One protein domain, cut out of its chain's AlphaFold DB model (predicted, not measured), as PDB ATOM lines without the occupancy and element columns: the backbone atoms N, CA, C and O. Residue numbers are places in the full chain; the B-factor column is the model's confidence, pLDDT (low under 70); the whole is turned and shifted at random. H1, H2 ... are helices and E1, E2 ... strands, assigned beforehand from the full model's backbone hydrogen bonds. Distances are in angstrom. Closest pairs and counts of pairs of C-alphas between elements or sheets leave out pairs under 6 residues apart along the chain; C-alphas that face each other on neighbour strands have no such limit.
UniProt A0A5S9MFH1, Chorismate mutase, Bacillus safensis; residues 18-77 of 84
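This is residues 18 to 77 of the 84 residues of the protein "Chorismate mutase" of Bacillus safensis (UniProt A0A5S9MFH1). A small hairpin of two short strands, E2 and E3, has one long helix, H1, packed beside it through E2, and E3 runs on into E4, which pairs with E1 to make a second two-strand sheet. The far part of H1, residues 30 to 35, sticks out with residue 36. The printed part has 60 residues, with one named helix and four named strands in the order H1, E1, E2, E3, E4; E2 and E3 are antiparallel, E1 and E4 parallel, and the class is mixed, helices and strands. The whole is compact, with a radius of gyration of the C-alphas of 11.7 A, and its outline is elongated, 32 by 21 by 18 A.

E2 is residues 62 to 64, 6.6 A long, and E3 is residues 70 to 72, also 6.6 A. E4, residues 74 to 76, is 6.7 A long and ends with C-alpha 76 at (33.263, -39.915, -31.061). E1, residues 46 to 48, is 7.0 A long. H1, residues 18 to 35, is 25.9 A long and begins with C-alpha 18 at (19.023, -28.580, -25.221).

E2 and E3 form a hairpin, with N 63 and O 71 within hydrogen-bond range at 3.2 A. E3 runs on into E4 at 33 degrees. E1 and E4 are parallel neighbours, with N 47 and O 74 at 2.9 A. The closest C-alphas of H1 and E2, those of Lys 25 and Val 63, are 6.3 A apart. H1 is apart from E3 and E4. In H1 every O i to N i+4 pair is within hydrogen-bond range.

The farthest C-alphas, of Glu 40 and Asp 52, are 32.8 A apart. The printed part has no cut. The link from E1 to E2 is long, 13 residues. Mean pLDDT of the printed part is 81.8; residues 57 to 59, 66 to 68 and 76 to 77 are under 70.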
ATOM      1  N   THR A  18      20.442 -28.445 -24.892       88.00
ATOM      2  CA  THR A  18      19.023 -28.580 -25.221       88.00
ATOM      3  C   THR A  18      18.782 -28.613 -26.725       88.00
ATOM      4  O   THR A  18      18.038 -29.476 -27.197       88.00
ATOM      5  N   GLU A  19      19.402 -27.716 -27.499       89.62
ATOM      6  CA  GLU A  19      19.209 -27.712 -28.947       89.62
ATOM      7  C   GLU A  19      19.803 -28.966 -29.591       89.62
ATOM      8  O   GLU A  19      19.123 -29.632 -30.377       89.62
ATOM      9  N   VAL A  20      21.023 -29.343 -29.205       88.56
ATOM     10  CA  VAL A  20      21.692 -30.539 -29.731       88.56
ATOM     11  C   VAL A  20      20.866 -31.797 -29.454       88.56
ATOM     12  O   VAL A  20      20.644 -32.600 -30.367       88.56
ATOM     13  N   LEU A  21      20.349 -31.969 -28.233       88.12
ATOM     14  CA  LEU A  21      19.495 -33.109 -27.885       88.12
ATOM     15  C   LEU A  21      18.182 -33.105 -28.675       88.12
ATOM     16  O   LEU A  21      17.777 -34.148 -29.194       88.12
ATOM     17  N   ASN A  22      17.542 -31.945 -28.826       90.56
ATOM     18  CA  ASN A  22      16.302 -31.814 -29.588       90.56
ATOM     19  C   ASN A  22      16.503 -32.148 -31.073       90.56
ATOM     20  O   ASN A  22      15.720 -32.907 -31.646       90.56
ATOM     21  N   LYS A  23      17.567 -31.632 -31.695       92.31
ATOM     22  CA  LYS A  23      17.908 -31.918 -33.097       92.31
ATOM     23  C   LYS A  23      18.292 -33.380 -33.302       92.31
ATOM     24  O   LYS A  23      17.852 -33.990 -34.274       92.31
ATOM     25  N   THR A  24      19.043 -33.961 -32.367       89.81
ATOM     26  CA  THR A  24      19.398 -35.389 -32.390       89.81
ATOM     27  C   THR A  24      18.153 -36.267 -32.290       89.81
ATOM     28  O   THR A  24      18.000 -37.211 -33.063       89.81
ATOM     29  N   LYS A  25      17.217 -35.930 -31.393       90.75
ATOM     30  CA  LYS A  25      15.935 -36.633 -31.267       90.75
ATOM     31  C   LYS A  25      15.135 -36.592 -32.566       90.75
ATOM     32  O   LYS A  25      14.710 -37.640 -33.040       90.75
ATOM     33  N   GLN A  26      14.983 -35.413 -33.168       92.81
ATOM     34  CA  GLN A  26      14.270 -35.259 -34.441       92.81
ATOM     35  C   GLN A  26      14.906 -36.092 -35.561       92.81
ATOM     36  O   GLN A  26      14.195 -36.727 -36.339       92.81
ATOM     37  N   LEU A  27      16.242 -36.130 -35.625       92.94
ATOM     38  CA  LEU A  27      16.967 -36.948 -36.594       92.94
ATOM     39  C   LEU A  27      16.679 -38.444 -36.402       92.94
ATOM     40  O   LEU A  27      16.382 -39.135 -37.376       92.94
ATOM     41  N   LEU A  28      16.736 -38.943 -35.164       90.69
ATOM     42  CA  LEU A  28      16.461 -40.349 -34.857       90.69
ATOM     43  C   LEU A  28      15.007 -40.730 -35.155       90.69
ATOM     44  O   LEU A  28      14.774 -41.749 -35.803       90.69
ATOM     45  N   GLU A  29      14.038 -39.897 -34.762       91.12
ATOM     46  CA  GLU A  29      12.618 -40.110 -35.081       91.12
ATOM     47  C   GLU A  29      12.392 -40.173 -36.601       91.12
ATOM     48  O   GLU A  29      11.694 -41.062 -37.091       91.12
ATOM     49  N   ALA A  30      13.038 -39.288 -37.370       92.75
ATOM     50  CA  ALA A  30      12.950 -39.294 -38.827       92.75
ATOM     51  C   ALA A  30      13.588 -40.545 -39.453       92.75
ATOM     52  O   ALA A  30      13.028 -41.109 -40.395       92.75
ATOM     53  N   ILE A  31      14.741 -40.994 -38.945       92.38
ATOM     54  CA  ILE A  31      15.408 -42.218 -39.412       92.38
ATOM     55  C   ILE A  31      14.520 -43.439 -39.160       92.38
ATOM     56  O   ILE A  31      14.310 -44.230 -40.084       92.38
ATOM     57  N   ILE A  32      13.989 -43.575 -37.945       89.75
ATOM     58  CA  ILE A  32      13.148 -44.708 -37.545       89.75
ATOM     59  C   ILE A  32      11.866 -44.736 -38.369       89.75
ATOM     60  O   ILE A  32      11.546 -45.768 -38.954       89.75
ATOM     61  N   SER A  33      11.184 -43.595 -38.498       91.31
ATOM     62  CA  SER A  33       9.938 -43.492 -39.260       91.31
ATOM     63  C   SER A  33      10.132 -43.816 -40.745       91.31
ATOM     64  O   SER A  33       9.374 -44.605 -41.306       91.31
ATOM     65  N   ARG A  34      11.177 -43.273 -41.388       94.44
ATOM     66  CA  ARG A  34      11.429 -43.485 -42.827       94.44
ATOM     67  C   ARG A  34      11.850 -44.910 -43.170       94.44
ATOM     68  O   ARG A  34      11.578 -45.361 -44.277       94.44
ATOM     69  N   ASN A  35      12.532 -45.591 -42.253       92.81
ATOM     70  CA  ASN A  35      13.063 -46.935 -42.482       92.81
ATOM     71  C   ASN A  35      12.244 -48.030 -41.780       92.81
ATOM     72  O   ASN A  35      12.619 -49.196 -41.880       92.81
ATOM     73  N   GLN A  36      11.160 -47.668 -41.079       92.00
ATOM     74  CA  GLN A  36      10.327 -48.580 -40.283       92.00
ATOM     75  C   GLN A  36      11.172 -49.461 -39.348       92.00
ATOM     76  O   GLN A  36      11.008 -50.679 -39.280       92.00
ATOM     77  N   VAL A  37      12.146 -48.839 -38.675       88.88
ATOM     78  CA  VAL A  37      13.087 -49.549 -37.802       88.88
ATOM     79  C   VAL A  37      12.377 -49.949 -36.521       88.88
ATOM     80  O   VAL A  37      11.868 -49.098 -35.799       88.88
ATOM     81  N   ASP A  38      12.399 -51.242 -36.231       86.81
ATOM     82  CA  ASP A  38      12.016 -51.775 -34.931       86.81
ATOM     83  C   ASP A  38      13.109 -51.431 -33.894       86.81
ATOM     84  O   ASP A  38      14.263 -51.844 -34.082       86.81
ATOM     85  N   PRO A  39      12.783 -50.685 -32.823       81.69
ATOM     86  CA  PRO A  39      13.714 -50.336 -31.753       81.69
ATOM     87  C   PRO A  39      14.472 -51.526 -31.158       81.69
ATOM     88  O   PRO A  39      15.655 -51.400 -30.846       81.69
ATOM     89  N   GLU A  40      13.835 -52.697 -31.050       84.94
ATOM     90  CA  GLU A  40      14.461 -53.903 -30.488       84.94
ATOM     91  C   GLU A  40      15.530 -54.505 -31.410       84.94
ATOM     92  O   GLU A  40      16.358 -55.311 -30.984       84.94
ATOM     93  N   ARG A  41      15.550 -54.098 -32.683       86.94
ATOM     94  CA  ARG A  41      16.516 -54.564 -33.688       86.94
ATOM     95  C   ARG A  41      17.716 -53.637 -33.849       86.94
ATOM     96  O   ARG A  41      18.598 -53.918 -34.665       86.94
ATOM     97  N   VAL A  42      17.772 -52.540 -33.097       87.62
ATOM     98  CA  VAL A  42      18.902 -51.608 -33.122       87.62
ATOM     99  C   VAL A  42      20.036 -52.162 -32.263       87.62
ATOM    100  O   VAL A  42      19.941 -52.219 -31.043       87.62
ATOM    101  N   VAL A  43      21.146 -52.534 -32.904       88.75
ATOM    102  CA  VAL A  43      22.333 -53.061 -32.206       88.75
ATOM    103  C   VAL A  43      23.078 -51.953 -31.457       88.75
ATOM    104  O   VAL A  43      23.430 -52.112 -30.292       88.75
ATOM    105  N   GLN A  44      23.340 -50.830 -32.132       84.88
ATOM    106  CA  GLN A  44      24.031 -49.678 -31.556       84.88
ATOM    107  C   GLN A  44      23.767 -48.406 -32.365       84.88
ATOM    108  O   GLN A  44      23.463 -48.465 -33.556       84.88
ATOM    109  N   ILE A  45      23.960 -47.253 -31.722       86.94
ATOM    110  CA  ILE A  45      23.938 -45.936 -32.360       86.94
ATOM    111  C   ILE A  45      25.263 -45.244 -32.055       86.94
ATOM    112  O   ILE A  45      25.655 -45.097 -30.896       86.94
ATOM    113  N   LEU A  46      25.942 -44.818 -33.113       86.44
ATOM    114  CA  LEU A  46      27.178 -44.050 -33.043       86.44
ATOM    115  C   LEU A  46      26.891 -42.629 -33.525       86.44
ATOM    116  O   LEU A  46      26.249 -42.450 -34.562       86.44
ATOM    117  N   ILE A  47      27.357 -41.628 -32.779       84.88
ATOM    118  CA  ILE A  47      27.189 -40.217 -33.129       84.88
ATOM    119  C   ILE A  47      28.544 -39.513 -33.107       84.88
ATOM    120  O   ILE A  47      29.367 -39.698 -32.210       84.88
ATOM    121  N   SER A  48      28.745 -38.659 -34.100       85.31
ATOM    122  CA  SER A  48      29.841 -37.700 -34.177       85.31
ATOM    123  C   SER A  48      29.269 -36.289 -34.245       85.31
ATOM    124  O   SER A  48      28.206 -36.088 -34.832       85.31
ATOM    125  N   ALA A  49      29.996 -35.316 -33.711       85.12
ATOM    126  CA  ALA A  49      29.693 -33.900 -33.892       85.12
ATOM    127  C   ALA A  49      30.934 -33.154 -34.405       85.12
ATOM    128  O   ALA A  49      32.063 -33.647 -34.316       85.12
ATOM    129  N   THR A  50      30.721 -31.980 -34.990       85.81
ATOM    130  CA  THR A  50      31.785 -31.026 -35.318       85.81
ATOM    131  C   THR A  50      32.455 -30.506 -34.037       85.81
ATOM    132  O   THR A  50      31.904 -30.606 -32.940       85.81
ATOM    133  N   GLN A  51      33.692 -30.007 -34.154       81.62
ATOM    134  CA  GLN A  51      34.501 -29.581 -32.997       81.62
ATOM    135  C   GLN A  51      33.924 -28.369 -32.251       81.62
ATOM    136  O   GLN A  51      34.260 -28.149 -31.093       81.62
ATOM    137  N   ASP A  52      33.065 -27.604 -32.916       83.38
ATOM    138  CA  ASP A  52      32.345 -26.446 -32.395       83.38
ATOM    139  C   ASP A  52      31.135 -26.815 -31.520       83.38
ATOM    140  O   ASP A  52      30.563 -25.922 -30.906       83.38
ATOM    141  N   ILE A  53      30.775 -28.103 -31.410       83.56
ATOM    142  CA  ILE A  53      29.662 -28.572 -30.571       83.56
ATOM    143  C   ILE A  53      30.179 -29.111 -29.233       83.56
ATOM    144  O   ILE A  53      30.473 -30.300 -29.084       83.56
ATOM    145  N   HIS A  54      30.307 -28.252 -28.222       78.94
ATOM    146  CA  HIS A  54      31.003 -28.572 -26.969       78.94
ATOM    147  C   HIS A  54      30.198 -29.395 -25.949       78.94
ATOM    148  O   HIS A  54      30.776 -30.315 -25.349       78.94
ATOM    149  N   PRO A  55      28.906 -29.108 -25.687       70.81
ATOM    150  CA  PRO A  55      28.122 -29.785 -24.658       70.81
ATOM    151  C   PRO A  55      28.067 -31.295 -24.879       70.81
ATOM    152  O   PRO A  55      28.215 -32.066 -23.932       70.81
ATOM    153  N   PHE A  56      27.983 -31.713 -26.144       70.44
ATOM    154  CA  PHE A  56      27.766 -33.102 -26.540       70.44
ATOM    155  C   PHE A  56      28.906 -34.058 -26.152       70.44
ATOM    156  O   PHE A  56      28.700 -35.263 -26.005       70.44
ATOM    157  N   PHE A  57      30.109 -33.533 -25.919       67.44
ATOM    158  CA  PHE A  57      31.275 -34.337 -25.558       67.44
ATOM    159  C   PHE A  57      31.600 -34.353 -24.064       67.44
ATOM    160  O   PHE A  57      32.498 -35.088 -23.653       67.44
ATOM    161  N   ARG A  58      30.944 -33.523 -23.246       63.38
ATOM    162  CA  ARG A  58      31.289 -33.403 -21.819       63.38
ATOM    163  C   ARG A  58      30.621 -34.458 -20.947       63.38
ATOM    164  O   ARG A  58      31.149 -34.773 -19.886       63.38
ATOM    165  N   GLN A  59      29.482 -34.995 -21.378       69.56
ATOM    166  CA  GLN A  59      28.635 -35.856 -20.553       69.56
ATOM    167  C   GLN A  59      28.092 -37.050 -21.346       69.56
ATOM    168  O   GLN A  59      28.183 -37.109 -22.571       69.56
ATOM    169  N   LYS A  60      27.526 -38.028 -20.633       70.25
ATOM    170  CA  LYS A  60      26.751 -39.104 -21.260       70.25
ATOM    171  C   LYS A  60      25.384 -38.549 -21.636       70.25
ATOM    172  O   LYS A  60      24.652 -38.108 -20.758       70.25
ATOM    173  N   HIS A  61      25.039 -38.633 -22.913       77.75
ATOM    174  CA  HIS A  61      23.756 -38.165 -23.417       77.75
ATOM    175  C   HIS A  61      22.818 -39.344 -23.660       77.75
ATOM    176  O   HIS A  61      23.220 -40.401 -24.162       77.75
ATOM    177  N   PHE A  62      21.556 -39.140 -23.304       79.31
ATOM    178  CA  PHE A  62      20.480 -40.095 -23.504       79.31
ATOM    179  C   PHE A  62      19.356 -39.397 -24.250       79.31
ATOM    180  O   PHE A  62      18.996 -38.267 -23.922       79.31
ATOM    181  N   VAL A  63      18.803 -40.074 -25.251       80.94
ATOM    182  CA  VAL A  63      17.646 -39.573 -25.990       80.94
ATOM    183  C   VAL A  63      16.487 -40.528 -25.777       80.94
ATOM    184  O   VAL A  63      16.595 -41.724 -26.052       80.94
ATOM    185  N   ASN A  64      15.382 -39.964 -25.290       79.88
ATOM    186  CA  ASN A  64      14.110 -40.657 -25.143       79.88
ATOM    187  C   ASN A  64      13.246 -40.389 -26.372       79.88
ATOM    188  O   ASN A  64      12.878 -39.236 -26.653       79.88
ATOM    189  N   LEU A  65      12.913 -41.456 -27.089       77.31
ATOM    190  CA  LEU A  65      11.948 -41.401 -28.181       77.31
ATOM    191  C   LEU A  65      10.522 -41.544 -27.646       77.31
ATOM    192  O   LEU A  65      10.314 -41.984 -26.515       77.31
ATOM    193  N   LYS A  66       9.536 -41.133 -28.451       64.50
ATOM    194  CA  LYS A  66       8.111 -41.156 -28.070       64.50
ATOM    195  C   LYS A  66       7.615 -42.539 -27.644       64.50
ATOM    196  O   LYS A  66       6.733 -42.622 -26.801       64.50
ATOM    197  N   ASP A  67       8.249 -43.587 -28.149       64.06
ATOM    198  CA  ASP A  67       7.900 -44.982 -27.879       64.06
ATOM    199  C   ASP A  67       8.510 -45.521 -26.565       64.06
ATOM    200  O   ASP A  67       8.502 -46.718 -26.310       64.06
ATOM    201  N   GLY A  68       9.088 -44.654 -25.722       67.81
ATOM    202  CA  GLY A  68       9.669 -45.038 -24.427       67.81
ATOM    203  C   GLY A  68      11.052 -45.692 -24.516       67.81
ATOM    204  O   GLY A  68      11.656 -46.000 -23.490       67.81
ATOM    205  N   HIS A  69      11.594 -45.861 -25.723       73.44
ATOM    206  CA  HIS A  69      12.940 -46.385 -25.917       73.44
ATOM    207  C   HIS A  69      14.000 -45.325 -25.607       73.44
ATOM    208  O   HIS A  69      13.990 -44.215 -26.155       73.44
ATOM    209  N   MET A  70      14.937 -45.703 -24.737       71.44
ATOM    210  CA  MET A  70      16.071 -44.883 -24.337       71.44
ATOM    211  C   MET A  70      17.331 -45.367 -25.049       71.44
ATOM    212  O   MET A  70      17.817 -46.471 -24.800       71.44
ATOM    213  N   TYR A  71      17.904 -44.509 -25.891       78.38
ATOM    214  CA  TYR A  71      19.171 -44.798 -26.555       78.38
ATOM    215  C   TYR A  71      20.315 -44.080 -25.858       78.38
ATOM    216  O   TYR A  71      20.283 -42.862 -25.655       78.38
ATOM    217  N   ARG A  72      21.353 -44.846 -25.514       74.00
ATOM    218  CA  ARG A  72      22.628 -44.283 -25.077       74.00
ATOM    219  C   ARG A  72      23.427 -43.870 -26.304       74.00
ATOM    220  O   ARG A  72      23.681 -44.688 -27.183       74.00
ATOM    221  N   LEU A  73      23.865 -42.618 -26.317       75.50
ATOM    222  CA  LEU A  73      24.667 -42.086 -27.406       75.50
ATOM    223  C   LEU A  73      26.148 -42.367 -27.141       75.50
ATOM    224  O   LEU A  73      26.699 -41.950 -26.120       75.50
ATOM    225  N   LEU A  74      26.785 -43.096 -28.056       72.06
ATOM    226  CA  LEU A  74      28.237 -43.238 -28.094       72.06
ATOM    227  C   LEU A  74      28.798 -42.112 -28.955       72.06
ATOM    228  O   LEU A  74      28.500 -42.031 -30.146       72.06
ATOM    229  N   VAL A  75      29.581 -41.238 -28.330       71.00
ATOM    230  CA  VAL A  75      30.051 -39.998 -28.944       71.00
ATOM    231  C   VAL A  75      31.533 -40.119 -29.309       71.00
ATOM    232  O   VAL A  75      32.362 -40.377 -28.437       71.00
ATOM    233  N   CYS A  76      31.877 -39.907 -30.582       67.19
ATOM    234  CA  CYS A  76      33.263 -39.915 -31.061       67.19
ATOM    235  C   CYS A  76      33.773 -38.490 -31.330       67.19
ATOM    236  O   CYS A  76      33.162 -37.745 -32.095       67.19
ATOM    237  N   ARG A  77      34.901 -38.112 -30.703       58.47
ATOM    238  CA  ARG A  77      35.502 -36.762 -30.776       58.47
ATOM    239  C   ARG A  77      36.320 -36.474 -32.034       58.47
ATOM    240  O   ARG A  77      36.610 -35.311 -32.291       58.47
TER     241      ARG A  77